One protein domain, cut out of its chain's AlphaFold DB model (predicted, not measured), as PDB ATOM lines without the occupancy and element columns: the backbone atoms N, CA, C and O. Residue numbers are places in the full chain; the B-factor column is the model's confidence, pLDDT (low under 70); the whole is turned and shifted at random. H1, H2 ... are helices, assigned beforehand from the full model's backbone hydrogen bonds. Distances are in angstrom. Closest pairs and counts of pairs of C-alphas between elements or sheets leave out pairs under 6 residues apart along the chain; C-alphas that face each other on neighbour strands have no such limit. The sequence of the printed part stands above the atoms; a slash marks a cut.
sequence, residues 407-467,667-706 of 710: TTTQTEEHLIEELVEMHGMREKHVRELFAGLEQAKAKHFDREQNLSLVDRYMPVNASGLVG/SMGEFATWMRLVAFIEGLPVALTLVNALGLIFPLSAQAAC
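Overview. This is residues 407 to 467 and 667 to 706 of the 710 residues of the protein "ATPase_AAA_core domain-containing protein" of Phytophthora kernoviae (UniProt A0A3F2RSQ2). H4 lies in the middle with H1, H2 and H5 packed on it and short H3 packed on H2; residues 700 to 706, with H6, stick out. The printed part has 101 residues, six named helices, H1 to H6, and no named strand: all helix. It is compact, radius of gyration of the C-alphas 14.2 A, spanning 43 by 33 by 27 A.

Arrangement. Residues 419 to 423 alone of H1, residues 407 to 423, touch H4, residues 668 to 681; the closest C-alphas, His 423 and Gly 669, are 5.1 A apart. H5, residues 688 to 697, touches H4 at a steep tilt of 55 degrees, closest C-alphas Val 691 and Ala 672, 6.0 A. Every O i to N i+4 pair is within hydrogen-bond range in H1, H4 and H5.

Along the chain. H1 runs 24.5 A from C-alpha 407 at (-4.946, 14.390, -61.659). H2, residues 427 to 447, spans 30.9 A. H3 is residues 453 to 456; H6, residues 700 to 703, ends at (-7.335, 19.013, -19.325).

Size, cuts and confidence. Residues 468 to 666 are cut out; C-alphas 467 and 667 are 7.6 A apart. pLDDT is under 70 at residues 407 to 408, 446 to 450 and 698 to 706.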
ATOM      1  N   THR A 407      -3.740  14.273 -62.492       61.09
ATOM      2  CA  THR A 407      -4.946  14.390 -61.659       61.09
ATOM      3  C   THR A 407      -4.649  14.337 -60.163       61.09
ATOM      4  O   THR A 407      -5.316  15.048 -59.416       61.09
ATOM      5  N   THR A 408      -3.666  13.546 -59.705       63.12
ATOM      6  CA  THR A 408      -3.339  13.520 -58.270       63.12
ATOM      7  C   THR A 408      -2.674  14.822 -57.847       63.12
ATOM      8  O   THR A 408      -3.151  15.428 -56.891       63.12
ATOM      9  N   THR A 409      -1.713  15.347 -58.621       71.75
ATOM     10  CA  THR A 409      -1.037  16.615 -58.291       71.75
ATOM     11  C   THR A 409      -2.008  17.790 -58.181       71.75
ATOM     12  O   THR A 409      -1.874  18.608 -57.281       71.75
ATOM     13  N   GLN A 410      -3.047  17.849 -59.023       77.75
ATOM     14  CA  GLN A 410      -4.085  18.885 -58.906       77.75
ATOM     15  C   GLN A 410      -4.919  18.743 -57.621       77.75
ATOM     16  O   GLN A 410      -5.261  19.745 -56.996       77.75
ATOM     17  N   THR A 411      -5.223  17.513 -57.186       80.50
ATOM     18  CA  THR A 411      -5.908  17.283 -55.899       80.50
ATOM     19  C   THR A 411      -5.002  17.487 -54.681       80.50
ATOM     20  O   THR A 411      -5.489  17.917 -53.640       80.50
ATOM     21  N   GLU A 412      -3.698  17.226 -54.810       85.50
ATOM     22  CA  GLU A 412      -2.683  17.497 -53.785       85.50
ATOM     23  C   GLU A 412      -2.564  19.008 -53.545       85.50
ATOM     24  O   GLU A 412      -2.690  19.461 -52.409       85.50
ATOM     25  N   GLU A 413      -2.390  19.801 -54.609       86.56
ATOM     26  CA  GLU A 413      -2.271  21.259 -54.505       86.56
ATOM     27  C   GLU A 413      -3.544  21.902 -53.948       86.56
ATOM     28  O   GLU A 413      -3.451  22.693 -53.012       86.56
ATOM     29  N   HIS A 414      -4.725  21.488 -54.417       86.38
ATOM     30  CA  HIS A 414      -5.992  22.004 -53.893       86.38
ATOM     31  C   HIS A 414      -6.203  21.675 -52.402       86.38
ATOM     32  O   HIS A 414      -6.644  22.536 -51.640       86.38
ATOM     33  N   LEU A 415      -5.836  20.466 -51.951       85.06
ATOM     34  CA  LEU A 415      -5.889  20.097 -50.531       85.06
ATOM     35  C   LEU A 415      -4.906  20.926 -49.688       85.06
ATOM     36  O   LEU A 415      -5.226  21.308 -48.563       85.06
ATOM     37  N   ILE A 416      -3.708  21.202 -50.212       87.69
ATOM     38  CA  ILE A 416      -2.700  22.026 -49.531       87.69
ATOM     39  C   ILE A 416      -3.193  23.474 -49.397       87.69
ATOM     40  O   ILE A 416      -3.068  24.046 -48.315       87.69
ATOM     41  N   GLU A 417      -3.793  24.045 -50.444       87.75
ATOM     42  CA  GLU A 417      -4.410  25.379 -50.412       87.75
ATOM     43  C   GLU A 417      -5.567  25.451 -49.400       87.75
ATOM     44  O   GLU A 417      -5.571  26.339 -48.545       87.75
ATOM     45  N   GLU A 418      -6.487  24.478 -49.413       86.50
ATOM     46  CA  GLU A 418      -7.605  24.393 -48.459       86.50
ATOM     47  C   GLU A 418      -7.099  24.368 -47.003       86.50
ATOM     48  O   GLU A 418      -7.571  25.120 -46.149       86.50
ATOM     49  N   LEU A 419      -6.101  23.523 -46.710       85.25
ATOM     50  CA  LEU A 419      -5.515  23.376 -45.372       85.25
ATOM     51  C   LEU A 419      -4.782  24.640 -44.898       85.25
ATOM     52  O   LEU A 419      -4.813  24.957 -43.705       85.25
ATOM     53  N   VAL A 420      -4.149  25.378 -45.812       88.62
ATOM     54  CA  VAL A 420      -3.533  26.683 -45.530       88.62
ATOM     55  C   VAL A 420      -4.594  27.723 -45.177       88.62
ATOM     56  O   VAL A 420      -4.438  28.422 -44.175       88.62
ATOM     57  N   GLU A 421      -5.685  27.799 -45.943       86.31
ATOM     58  CA  GLU A 421      -6.760  28.772 -45.719       86.31
ATOM     59  C   GLU A 421      -7.540  28.490 -44.421       86.31
ATOM     60  O   GLU A 421      -7.698  29.386 -43.590       86.31
ATOM     61  N   MET A 422      -7.963  27.243 -44.181       81.44
ATOM     62  CA  MET A 422      -8.759  26.876 -42.995       81.44
ATOM     63  C   MET A 422      -8.005  26.982 -41.664       81.44
ATOM     64  O   MET A 422      -8.631  27.156 -40.615       81.44
ATOM     65  N   HIS A 423      -6.685  26.771 -41.666       80.25
ATOM     66  CA  HIS A 423      -5.901  26.627 -40.433       80.25
ATOM     67  C   HIS A 423      -4.807  27.690 -40.264       80.25
ATOM     68  O   HIS A 423      -4.107  27.678 -39.253       80.25
ATOM     69  N   GLY A 424      -4.648  28.616 -41.218       78.19
ATOM     70  CA  GLY A 424      -3.655  29.698 -41.155       78.19
ATOM     71  C   GLY A 424      -2.198  29.216 -41.155       78.19
ATOM     72  O   GLY A 424      -1.284  29.970 -40.815       78.19
ATOM     73  N   MET A 425      -1.972  27.949 -41.505       80.31
ATOM     74  CA  MET A 425      -0.655  27.322 -41.550       80.31
ATOM     75  C   MET A 425       0.176  27.915 -42.688       80.31
ATOM     76  O   MET A 425      -0.327  28.178 -43.778       80.31
ATOM     77  N   ARG A 426       1.489  28.074 -42.483       84.62
ATOM     78  CA  ARG A 426       2.388  28.450 -43.583       84.62
ATOM     79  C   ARG A 426       2.410  27.323 -44.615       84.62
ATOM     80  O   ARG A 426       2.851  26.227 -44.290       84.62
ATOM     81  N   GLU A 427       2.030  27.615 -45.858       88.44
ATOM     82  CA  GLU A 427       2.019  26.670 -46.991       88.44
ATOM     83  C   GLU A 427       3.300  25.832 -47.084       88.44
ATOM     84  O   GLU A 427       3.247  24.608 -47.198       88.44
ATOM     85  N   LYS A 428       4.459  26.482 -46.916       89.06
ATOM     86  CA  LYS A 428       5.763  25.819 -46.832       89.06
ATOM     87  C   LYS A 428       5.768  24.652 -45.826       89.06
ATOM     88  O   LYS A 428       6.232  23.576 -46.175       89.06
ATOM     89  N   HIS A 429       5.243  24.850 -44.614       86.62
ATOM     90  CA  HIS A 429       5.191  23.810 -43.580       86.62
ATOM     91  C   HIS A 429       4.214  22.686 -43.951       86.62
ATOM     92  O   HIS A 429       4.502  21.531 -43.667       86.62
ATOM     93  N   VAL A 430       3.084  22.993 -44.604       88.81
ATOM     94  CA  VAL A 430       2.122  21.972 -45.067       88.81
ATOM     95  C   VAL A 430       2.763  21.086 -46.143       88.81
ATOM     96  O   VAL A 430       2.677  19.862 -46.057       88.81
ATOM     97  N   ARG A 431       3.486  21.684 -47.104       90.69
ATOM     98  CA  ARG A 431       4.235  20.949 -48.141       90.69
ATOM     99  C   ARG A 431       5.411  20.149 -47.565       90.69
ATOM    100  O   ARG A 431       5.613  19.002 -47.956       90.69
ATOM    101  N   GLU A 432       6.164  20.717 -46.621       90.38
ATOM    102  CA  GLU A 432       7.257  20.020 -45.921       90.38
ATOM    103  C   GLU A 432       6.742  18.840 -45.073       90.38
ATOM    104  O   GLU A 432       7.364  17.775 -45.081       90.38
ATOM    105  N   LEU A 433       5.585  18.991 -44.417       90.12
ATOM    106  CA  LEU A 433       4.916  17.930 -43.660       90.12
ATOM    107  C   LEU A 433       4.414  16.808 -44.572       90.12
ATOM    108  O   LEU A 433       4.705  15.644 -44.309       90.12
ATOM    109  N   PHE A 434       3.716  17.141 -45.662       91.19
ATOM    110  CA  PHE A 434       3.234  16.160 -46.638       91.19
ATOM    111  C   PHE A 434       4.383  15.302 -47.186       91.19
ATOM    112  O   PHE A 434       4.361  14.078 -47.048       91.19
ATOM    113  N   ALA A 435       5.455  15.941 -47.668       91.25
ATOM    114  CA  ALA A 435       6.646  15.243 -48.148       91.25
ATOM    115  C   ALA A 435       7.342  14.411 -47.047       91.25
ATOM    116  O   ALA A 435       7.973  13.394 -47.343       91.25
ATOM    117  N   GLY A 436       7.252  14.816 -45.774       88.50
ATOM    118  CA  GLY A 436       7.726  14.036 -44.627       88.50
ATOM    119  C   GLY A 436       6.907  12.761 -44.380       88.50
ATOM    120  O   GLY A 436       7.480  11.699 -44.126       88.50
ATOM    121  N   LEU A 437       5.581  12.840 -44.520       89.75
ATOM    122  CA  LEU A 437       4.661  11.703 -44.374       89.75
ATOM    123  C   LEU A 437       4.798  10.695 -45.522       89.75
ATOM    124  O   LEU A 437       4.805   9.487 -45.277       89.75
ATOM    125  N   GLU A 438       4.990  11.168 -46.755       90.44
ATOM    126  CA  GLU A 438       5.319  10.306 -47.897       90.44
ATOM    127  C   GLU A 438       6.645   9.561 -47.687       90.44
ATOM    128  O   GLU A 438       6.724   8.353 -47.917       90.44
ATOM    129  N   GLN A 439       7.682  10.249 -47.188       90.31
ATOM    130  CA  GLN A 439       8.969   9.629 -46.850       90.31
ATOM    131  C   GLN A 439       8.831   8.569 -45.747       90.31
ATOM    132  O   GLN A 439       9.459   7.511 -45.848       90.31
ATOM    133  N   ALA A 440       7.994   8.808 -44.730       87.44
ATOM    134  CA  ALA A 440       7.681   7.815 -43.703       87.44
ATOM    135  C   ALA A 440       7.008   6.573 -44.310       87.44
ATOM    136  O   ALA A 440       7.540   5.465 -44.182       87.44
ATOM    137  N   LYS A 441       5.920   6.753 -45.073       87.31
ATOM    138  CA  LYS A 441       5.224   5.651 -45.755       87.31
ATOM    139  C   LYS A 441       6.159   4.865 -46.678       87.31
ATOM    140  O   LYS A 441       6.204   3.641 -46.586       87.31
ATOM    141  N   ALA A 442       6.954   5.540 -47.509       87.94
ATOM    142  CA  ALA A 442       7.885   4.900 -48.441       87.94
ATOM    143  C   ALA A 442       8.997   4.101 -47.735       87.94
ATOM    144  O   ALA A 442       9.341   3.002 -48.167       87.94
ATOM    145  N   LYS A 443       9.538   4.612 -46.622       85.81
ATOM    146  CA  LYS A 443      10.538   3.915 -45.793       85.81
ATOM    147  C   LYS A 443       9.951   2.701 -45.066       85.81
ATOM    148  O   LYS A 443      10.634   1.689 -44.906       85.81
ATOM    149  N   HIS A 444       8.708   2.801 -44.599       84.12
ATOM    150  CA  HIS A 444       8.041   1.754 -43.826       84.12
ATOM    151  C   HIS A 444       7.221   0.772 -44.691       84.12
ATOM    152  O   HIS A 444       6.712  -0.218 -44.165       84.12
ATOM    153  N   PHE A 445       7.203   0.966 -46.016       75.56
ATOM    154  CA  PHE A 445       6.557   0.112 -47.022       75.56
ATOM    155  C   PHE A 445       6.991  -1.366 -46.946       75.56
ATOM    156  O   PHE A 445       6.159  -2.259 -46.817       75.56
ATOM    157  N   ASP A 446       8.300  -1.645 -46.880       64.12
ATOM    158  CA  ASP A 446       8.840  -3.017 -46.751       64.12
ATOM    159  C   ASP A 446       8.429  -3.732 -45.438       64.12
ATOM    160  O   ASP A 446       8.697  -4.922 -45.256       64.12
ATOM    161  N   ARG A 447       7.781  -3.022 -44.502       62.12
ATOM    162  CA  ARG A 447       7.239  -3.551 -43.239       62.12
ATOM    163  C   ARG A 447       5.706  -3.637 -43.215       62.12
ATOM    164  O   ARG A 447       5.159  -3.948 -42.163       62.12
ATOM    165  N   GLU A 448       5.008  -3.389 -44.326       58.22
ATOM    166  CA  GLU A 448       3.543  -3.195 -44.395       58.22
ATOM    167  C   GLU A 448       2.670  -4.232 -43.667       58.22
ATOM    168  O   GLU A 448       1.562  -3.907 -43.232       58.22
ATOM    169  N   GLN A 449       3.136  -5.475 -43.521       57.09
ATOM    170  CA  GLN A 449       2.366  -6.562 -42.921       57.09
ATOM    171  C   GLN A 449       2.200  -6.379 -41.399       57.09
ATOM    172  O   GLN A 449       2.933  -6.959 -40.597       57.09
ATOM    173  N   ASN A 450       1.127  -5.664 -41.036       67.81
ATOM    174  CA  ASN A 450       0.572  -5.440 -39.691       67.81
ATOM    175  C   ASN A 450       1.194  -4.301 -38.846       67.81
ATOM    176  O   ASN A 450       1.042  -4.313 -37.626       67.81
ATOM    177  N   LEU A 451       1.837  -3.295 -39.455       77.06
ATOM    178  CA  LEU A 451       2.141  -2.035 -38.747       77.06
ATOM    179  C   LEU A 451       0.871  -1.208 -38.484       77.06
ATOM    180  O   LEU A 451      -0.020  -1.156 -39.337       77.06
ATOM    181  N   SER A 452       0.818  -0.511 -37.342       83.56
ATOM    182  CA  SER A 452      -0.223   0.491 -37.087       83.56
ATOM    183  C   SER A 452       0.002   1.756 -37.927       83.56
ATOM    184  O   SER A 452       1.083   1.964 -38.484       83.56
ATOM    185  N   LEU A 453      -1.000   2.641 -37.997       82.56
ATOM    186  CA  LEU A 453      -0.826   3.958 -38.626       82.56
ATOM    187  C   LEU A 453       0.255   4.792 -37.913       82.56
ATOM    188  O   LEU A 453       1.006   5.496 -38.580       82.56
ATOM    189  N   VAL A 454       0.393   4.661 -36.589       84.06
ATOM    190  CA  VAL A 454       1.420   5.374 -35.809       84.06
ATOM    191  C   VAL A 454       2.824   4.893 -36.189       84.06
ATOM    192  O   VAL A 454       3.704   5.711 -36.429       84.06
ATOM    193  N   ASP A 455       3.024   3.579 -36.338       84.56
ATOM    194  CA  ASP A 455       4.320   3.014 -36.752       84.56
ATOM    195  C   ASP A 455       4.655   3.311 -38.224       84.56
ATOM    196  O   ASP A 455       5.825   3.412 -38.593       84.56
ATOM    197  N   ARG A 456       3.630   3.409 -39.083       85.31
ATOM    198  CA  ARG A 456       3.766   3.667 -40.525       85.31
ATOM    199  C   ARG A 456       4.147   5.117 -40.824       85.31
ATOM    200  O   ARG A 456       4.991   5.349 -41.684       85.31
ATOM    201  N   TYR A 457       3.542   6.065 -40.108       87.94
ATOM    202  CA  TYR A 457       3.819   7.501 -40.219       87.94
ATOM    203  C   TYR A 457       4.780   8.008 -39.137       87.94
ATOM    204  O   TYR A 457       4.838   9.210 -38.883       87.94
ATOM    205  N   MET A 458       5.556   7.111 -38.517       87.00
ATOM    206  CA  MET A 458       6.608   7.486 -37.576       87.00
ATOM    207  C   MET A 458       7.613   8.424 -38.280       87.00
ATOM    208  O   MET A 458       8.231   8.006 -39.267       87.00
ATOM    209  N   PRO A 459       7.782   9.682 -37.824       87.50
ATOM    210  CA  PRO A 459       8.542  10.683 -38.569       87.50
ATOM    211  C   PRO A 459      10.015  10.309 -38.780       87.50
ATOM    212  O   PRO A 459      10.701   9.842 -37.873       87.50
ATOM    213  N   VAL A 460      10.498  10.539 -40.003       87.62
ATOM    214  CA  VAL A 460      11.869  10.215 -40.458       87.62
ATOM    215  C   VAL A 460      12.778  11.449 -40.467       87.62
ATOM    216  O   VAL A 460      14.000  11.333 -40.470       87.62
ATOM    217  N   ASN A 461      12.168  12.629 -40.504       89.06
ATOM    218  CA  ASN A 461      12.796  13.942 -40.564       89.06
ATOM    219  C   ASN A 461      11.977  14.929 -39.720       89.06
ATOM    220  O   ASN A 461      10.803  14.676 -39.431       89.06
ATOM    221  N   ALA A 462      12.587  16.036 -39.301       87.75
ATOM    222  CA  ALA A 462      11.940  17.027 -38.441       87.75
ATOM    223  C   ALA A 462      10.691  17.644 -39.099       87.75
ATOM    224  O   ALA A 462       9.724  17.956 -38.409       87.75
ATOM    225  N   SER A 463      10.680  17.752 -40.434       85.38
ATOM    226  CA  SER A 463       9.531  18.216 -41.224       85.38
ATOM    227  C   SER A 463       8.293  17.324 -41.102       85.38
ATOM    228  O   SER A 463       7.181  17.824 -41.213       85.38
ATOM    229  N   GLY A 464       8.467  16.020 -40.862       84.00
ATOM    230  CA  GLY A 464       7.374  15.065 -40.663       84.00
ATOM    231  C   GLY A 464       6.678  15.173 -39.301       84.00
ATOM    232  O   GLY A 464       5.704  14.456 -39.069       84.00
ATOM    233  N   LEU A 465       7.166  16.031 -38.394       86.69
ATOM    234  CA  LEU A 465       6.479  16.367 -37.149       86.69
ATOM    235  C   LEU A 465       5.546  17.572 -37.305       86.69
ATOM    236  O   LEU A 465       5.681  18.424 -38.180       86.69
ATOM    237  N   VAL A 466       4.576  17.617 -36.398       87.12
ATOM    238  CA  VAL A 466       3.467  18.565 -36.388       87.12
ATOM    239  C   VAL A 466       3.652  19.531 -35.221       87.12
ATOM    240  O   VAL A 466       3.791  19.095 -34.076       87.12
ATOM    241  N   GLY A 467       3.633  20.834 -35.502       86.38
ATOM    242  CA  GLY A 467       3.869  21.874 -34.501       86.38
ATOM    243  C   GLY A 467       5.289  21.880 -33.930       86.38
ATOM    244  O   GLY A 467       6.204  21.248 -34.456       86.38
ATOM    245  N   SER A 667      -1.918  22.033 -31.957       86.88
ATOM    246  CA  SER A 667      -3.227  22.684 -31.985       86.88
ATOM    247  C   SER A 667      -4.237  21.887 -32.822       86.88
ATOM    248  O   SER A 667      -3.870  21.036 -33.635       86.88
ATOM    249  N   MET A 668      -5.530  22.193 -32.669       85.00
ATOM    250  CA  MET A 668      -6.602  21.537 -33.433       85.00
ATOM    251  C   MET A 668      -6.369  21.609 -34.952       85.00
ATOM    252  O   MET A 668      -6.537  20.606 -35.634       85.00
ATOM    253  N   GLY A 669      -5.949  22.766 -35.479       85.81
ATOM    254  CA  GLY A 669      -5.686  22.948 -36.914       85.81
ATOM    255  C   GLY A 669      -4.453  22.183 -37.401       85.81
ATOM    256  O   GLY A 669      -4.470  21.598 -38.482       85.81
ATOM    257  N   GLU A 670      -3.402  22.107 -36.586       87.31
ATOM    258  CA  GLU A 670      -2.204  21.312 -36.881       87.31
ATOM    259  C   GLU A 670      -2.505  19.801 -36.870       87.31
ATOM    260  O   GLU A 670      -2.132  19.084 -37.803       87.31
ATOM    261  N   PHE A 671      -3.248  19.317 -35.866       87.62
ATOM    262  CA  PHE A 671      -3.728  17.931 -35.800       87.62
ATOM    263  C   PHE A 671      -4.670  17.596 -36.966       87.62
ATOM    264  O   PHE A 671      -4.512  16.556 -37.609       87.62
ATOM    265  N   ALA A 672      -5.621  18.483 -37.279       87.81
ATOM    266  CA  ALA A 672      -6.552  18.300 -38.387       87.81
ATOM    267  C   ALA A 672      -5.833  18.271 -39.742       87.81
ATOM    268  O   ALA A 672      -6.145  17.419 -40.576       87.81
ATOM    269  N   THR A 673      -4.815  19.121 -39.926       88.69
ATOM    270  CA  THR A 673      -3.920  19.084 -41.091       88.69
ATOM    271  C   THR A 673      -3.269  17.712 -41.228       88.69
ATOM    272  O   THR A 673      -3.421  17.067 -42.262       88.69
ATOM    273  N   TRP A 674      -2.607  17.218 -40.178       89.75
ATOM    274  CA  TRP A 674      -1.950  15.907 -40.207       89.75
ATOM    275  C   TRP A 674      -2.928  14.769 -40.518       89.75
ATOM    276  O   TRP A 674      -2.671  13.965 -41.412       89.75
ATOM    277  N   MET A 675      -4.082  14.741 -39.846       88.69
ATOM    278  CA  MET A 675      -5.126  13.738 -40.073       88.69
ATOM    279  C   MET A 675      -5.643  13.752 -41.515       88.69
ATOM    280  O   MET A 675      -5.837  12.685 -42.095       88.69
ATOM    281  N   ARG A 676      -5.847  14.933 -42.116       88.06
ATOM    282  CA  ARG A 676      -6.317  15.059 -43.506       88.06
ATOM    283  C   ARG A 676      -5.238  14.691 -44.528       88.06
ATOM    284  O   ARG A 676      -5.563  14.016 -45.500       88.06
ATOM    285  N   LEU A 677      -3.971  15.041 -44.291       89.56
ATOM    286  CA  LEU A 677      -2.853  14.609 -45.143       89.56
ATOM    287  C   LEU A 677      -2.655  13.083 -45.081       89.56
ATOM    288  O   LEU A 677      -2.547  12.441 -46.122       89.56
ATOM    289  N   VAL A 678      -2.682  12.473 -43.889       89.50
ATOM    290  CA  VAL A 678      -2.601  11.006 -43.734       89.50
ATOM    291  C   VAL A 678      -3.804  10.307 -44.375       89.50
ATOM    292  O   VAL A 678      -3.629   9.309 -45.074       89.50
ATOM    293  N   ALA A 679      -5.019  10.837 -44.200       89.38
ATOM    294  CA  ALA A 679      -6.215  10.307 -44.852       89.38
ATOM    295  C   ALA A 679      -6.098  10.341 -46.386       89.38
ATOM    296  O   ALA A 679      -6.403   9.342 -47.035       89.38
ATOM    297  N   PHE A 680      -5.587  11.437 -46.956       89.06
ATOM    298  CA  PHE A 680      -5.320  11.555 -48.391       89.06
ATOM    299  C   PHE A 680      -4.283  10.524 -48.873       89.06
ATOM    300  O   PHE A 680      -4.550   9.789 -49.823       89.06
ATOM    301  N   ILE A 681      -3.148  10.390 -48.176       89.19
ATOM    302  CA  ILE A 681      -2.068   9.446 -48.530       89.19
ATOM    303  C   ILE A 681      -2.527   7.972 -48.451       89.19
ATOM    304  O   ILE A 681      -1.977   7.115 -49.151       89.19
ATOM    305  N   GLU A 682      -3.533   7.646 -47.632       87.50
ATOM    306  CA  GLU A 682      -4.162   6.312 -47.573       87.50
ATOM    307  C   GLU A 682      -5.428   6.160 -48.439       87.50
ATOM    308  O   GLU A 682      -5.992   5.067 -48.495       87.50
ATOM    309  N   GLY A 683      -5.892   7.217 -49.114       86.62
ATOM    310  CA  GLY A 683      -7.135   7.202 -49.897       86.62
ATOM    311  C   GLY A 683      -8.406   7.012 -49.055       86.62
ATOM    312  O   GLY A 683      -9.389   6.446 -49.537       86.62
ATOM    313  N   LEU A 684      -8.389   7.440 -47.789       85.31
ATOM    314  CA  LEU A 684      -9.484   7.270 -46.834       85.31
ATOM    315  C   LEU A 684     -10.435   8.485 -46.849       85.31
ATOM    316  O   LEU A 684      -9.994   9.599 -46.565       85.31
ATOM    317  N   PRO A 685     -11.747   8.300 -47.094       81.50
ATOM    318  CA  PRO A 685     -12.725   9.374 -46.943       81.50
ATOM    319  C   PRO A 685     -12.981   9.637 -45.452       81.50
ATOM    320  O   PRO A 685     -13.645   8.852 -44.776       81.50
ATOM    321  N   VAL A 686     -12.445  10.743 -44.929       82.88
ATOM    322  CA  VAL A 686     -12.606  11.152 -43.524       82.88
ATOM    323  C   VAL A 686     -13.322  12.501 -43.466       82.88
ATOM    324  O   VAL A 686     -12.811  13.504 -43.958       82.88
ATOM    325  N   ALA A 687     -14.506  12.531 -42.852       83.75
ATOM    326  CA  ALA A 687     -15.283  13.757 -42.685       83.75
ATOM    327  C   ALA A 687     -14.595  14.737 -41.717       83.75
ATOM    328  O   ALA A 687     -14.090  14.334 -40.668       83.75
ATOM    329  N   LEU A 688     -14.636  16.041 -42.016       79.31
ATOM    330  CA  LEU A 688     -14.044  17.082 -41.161       79.31
ATOM    331  C   LEU A 688     -14.649  17.094 -39.742       79.31
ATOM    332  O   LEU A 688     -13.948  17.345 -38.764       79.31
ATOM    333  N   THR A 689     -15.931  16.742 -39.610       81.94
ATOM    334  CA  THR A 689     -16.608  16.549 -38.317       81.94
ATOM    335  C   THR A 689     -15.976  15.428 -37.488       81.94
ATOM    336  O   THR A 689     -15.787  15.604 -36.287       81.94
ATOM    337  N   LEU A 690     -15.582  14.314 -38.117       84.62
ATOM    338  CA  LEU A 690     -14.877  13.210 -37.463       84.62
ATOM    339  C   LEU A 690     -13.451  13.609 -37.059       84.62
ATOM    340  O   LEU A 690     -13.025  13.279 -35.954       84.62
ATOM    341  N   VAL A 691     -12.731  14.355 -37.907       83.56
ATOM    342  CA  VAL A 691     -11.398  14.894 -37.571       83.56
ATOM    343  C   VAL A 691     -11.474  15.786 -36.330       83.56
ATOM    344  O   VAL A 691     -10.714  15.584 -35.384       83.56
ATOM    345  N   ASN A 692     -12.436  16.712 -36.292       81.31
ATOM    346  CA  ASN A 692     -12.642  17.613 -35.160       81.31
ATOM    347  C   ASN A 692     -13.090  16.856 -33.894       81.31
ATOM    348  O   ASN A 692     -12.595  17.143 -32.807       81.31
ATOM    349  N   ALA A 693     -13.973  15.859 -34.015       81.94
ATOM    350  CA  ALA A 693     -14.401  15.032 -32.885       81.94
ATOM    351  C   ALA A 693     -13.231  14.234 -32.278       81.94
ATOM    352  O   ALA A 693     -13.038  14.250 -31.062       81.94
ATOM    353  N   LEU A 694     -12.398  13.598 -33.110       82.12
ATOM    354  CA  LEU A 694     -11.167  12.935 -32.663       82.12
ATOM    355  C   LEU A 694     -10.210  13.937 -31.999       82.12
ATOM    356  O   LEU A 694      -9.711  13.678 -30.904       82.12
ATOM    357  N   GLY A 695     -10.013  15.102 -32.620       75.31
ATOM    358  CA  GLY A 695      -9.170  16.182 -32.108       75.31
ATOM    359  C   GLY A 695      -9.644  16.792 -30.786       75.31
ATOM    360  O   GLY A 695      -8.837  17.398 -30.090       75.31
ATOM    361  N   LEU A 696     -10.914  16.612 -30.399       74.94
ATOM    362  CA  LEU A 696     -11.437  16.962 -29.070       74.94
ATOM    363  C   LEU A 696     -11.256  15.823 -28.053       74.94
ATOM    364  O   LEU A 696     -10.975  16.084 -26.885       74.94
ATOM    365  N   ILE A 697     -11.361  14.561 -28.482       72.88
ATOM    366  CA  ILE A 697     -11.182  13.384 -27.614       72.88
ATOM    367  C   ILE A 697      -9.725  13.251 -27.133       72.88
ATOM    368  O   ILE A 697      -9.494  12.930 -25.968       72.88
ATOM    369  N   PHE A 698      -8.732  13.532 -27.985       63.38
ATOM    370  CA  PHE A 698      -7.313  13.438 -27.610       63.38
ATOM    371  C   PHE A 698      -6.868  14.377 -26.456       63.38
ATOM    372  O   PHE A 698      -6.284  13.868 -25.493       63.38
ATOM    373  N   PRO A 699      -7.122  15.705 -26.465       55.94
ATOM    374  CA  PRO A 699      -6.703  16.618 -25.387       55.94
ATOM    375  C   PRO A 699      -7.476  16.436 -24.068       55.94
ATOM    376  O   PRO A 699      -6.938  16.733 -22.994       55.94
ATOM    377  N   LEU A 700      -8.694  15.877 -24.108       43.12
ATOM    378  CA  LEU A 700      -9.475  15.550 -22.904       43.12
ATOM    379  C   LEU A 700      -8.778  14.537 -21.975       43.12
ATOM    380  O   LEU A 700      -9.136  14.442 -20.804       43.12
ATOM    381  N   SER A 701      -7.737  13.846 -22.453       41.59
ATOM    382  CA  SER A 701      -6.890  12.957 -21.645       41.59
ATOM    383  C   SER A 701      -6.047  13.652 -20.558       41.59
ATOM    384  O   SER A 701      -5.464  12.952 -19.734       41.59
ATOM    385  N   ALA A 702      -5.974  14.994 -20.524       35.19
ATOM    386  CA  ALA A 702      -5.287  15.731 -19.449       35.19
ATOM    387  C   ALA A 702      -6.039  16.967 -18.916       35.19
ATOM    388  O   ALA A 702      -5.995  17.234 -17.718       35.19
ATOM    389  N   GLN A 703      -6.757  17.724 -19.757       31.77
ATOM    390  CA  GLN A 703      -7.335  19.013 -19.325       31.77
ATOM    391  C   GLN A 703      -8.576  18.907 -18.419       31.77
ATOM    392  O   GLN A 703      -8.971  19.901 -17.806       31.77
ATOM    393  N   ALA A 704      -9.145  17.710 -18.241       28.61
ATOM    394  CA  ALA A 704     -10.283  17.471 -17.347       28.61
ATOM    395  C   ALA A 704      -9.994  17.726 -15.846       28.61
ATOM    396  O   ALA A 704     -10.919  17.677 -15.042       28.61
ATOM    397  N   ALA A 705      -8.740  18.002 -15.461       30.92
ATOM    398  CA  ALA A 705      -8.332  18.246 -14.074       30.92
ATOM    399  C   ALA A 705      -8.200  19.734 -13.675       30.92
ATOM    400  O   ALA A 705      -8.144  20.024 -12.483       30.92
ATOM    401  N   CYS A 706      -8.151  20.677 -14.630       28.62
ATOM    402  CA  CYS A 706      -7.778  22.079 -14.348       28.62
ATOM    403  C   CYS A 706      -8.854  23.132 -14.675       28.62
ATOM    404  O   CYS A 706      -8.651  24.307 -14.380       28.62
TER     405      CYS A 706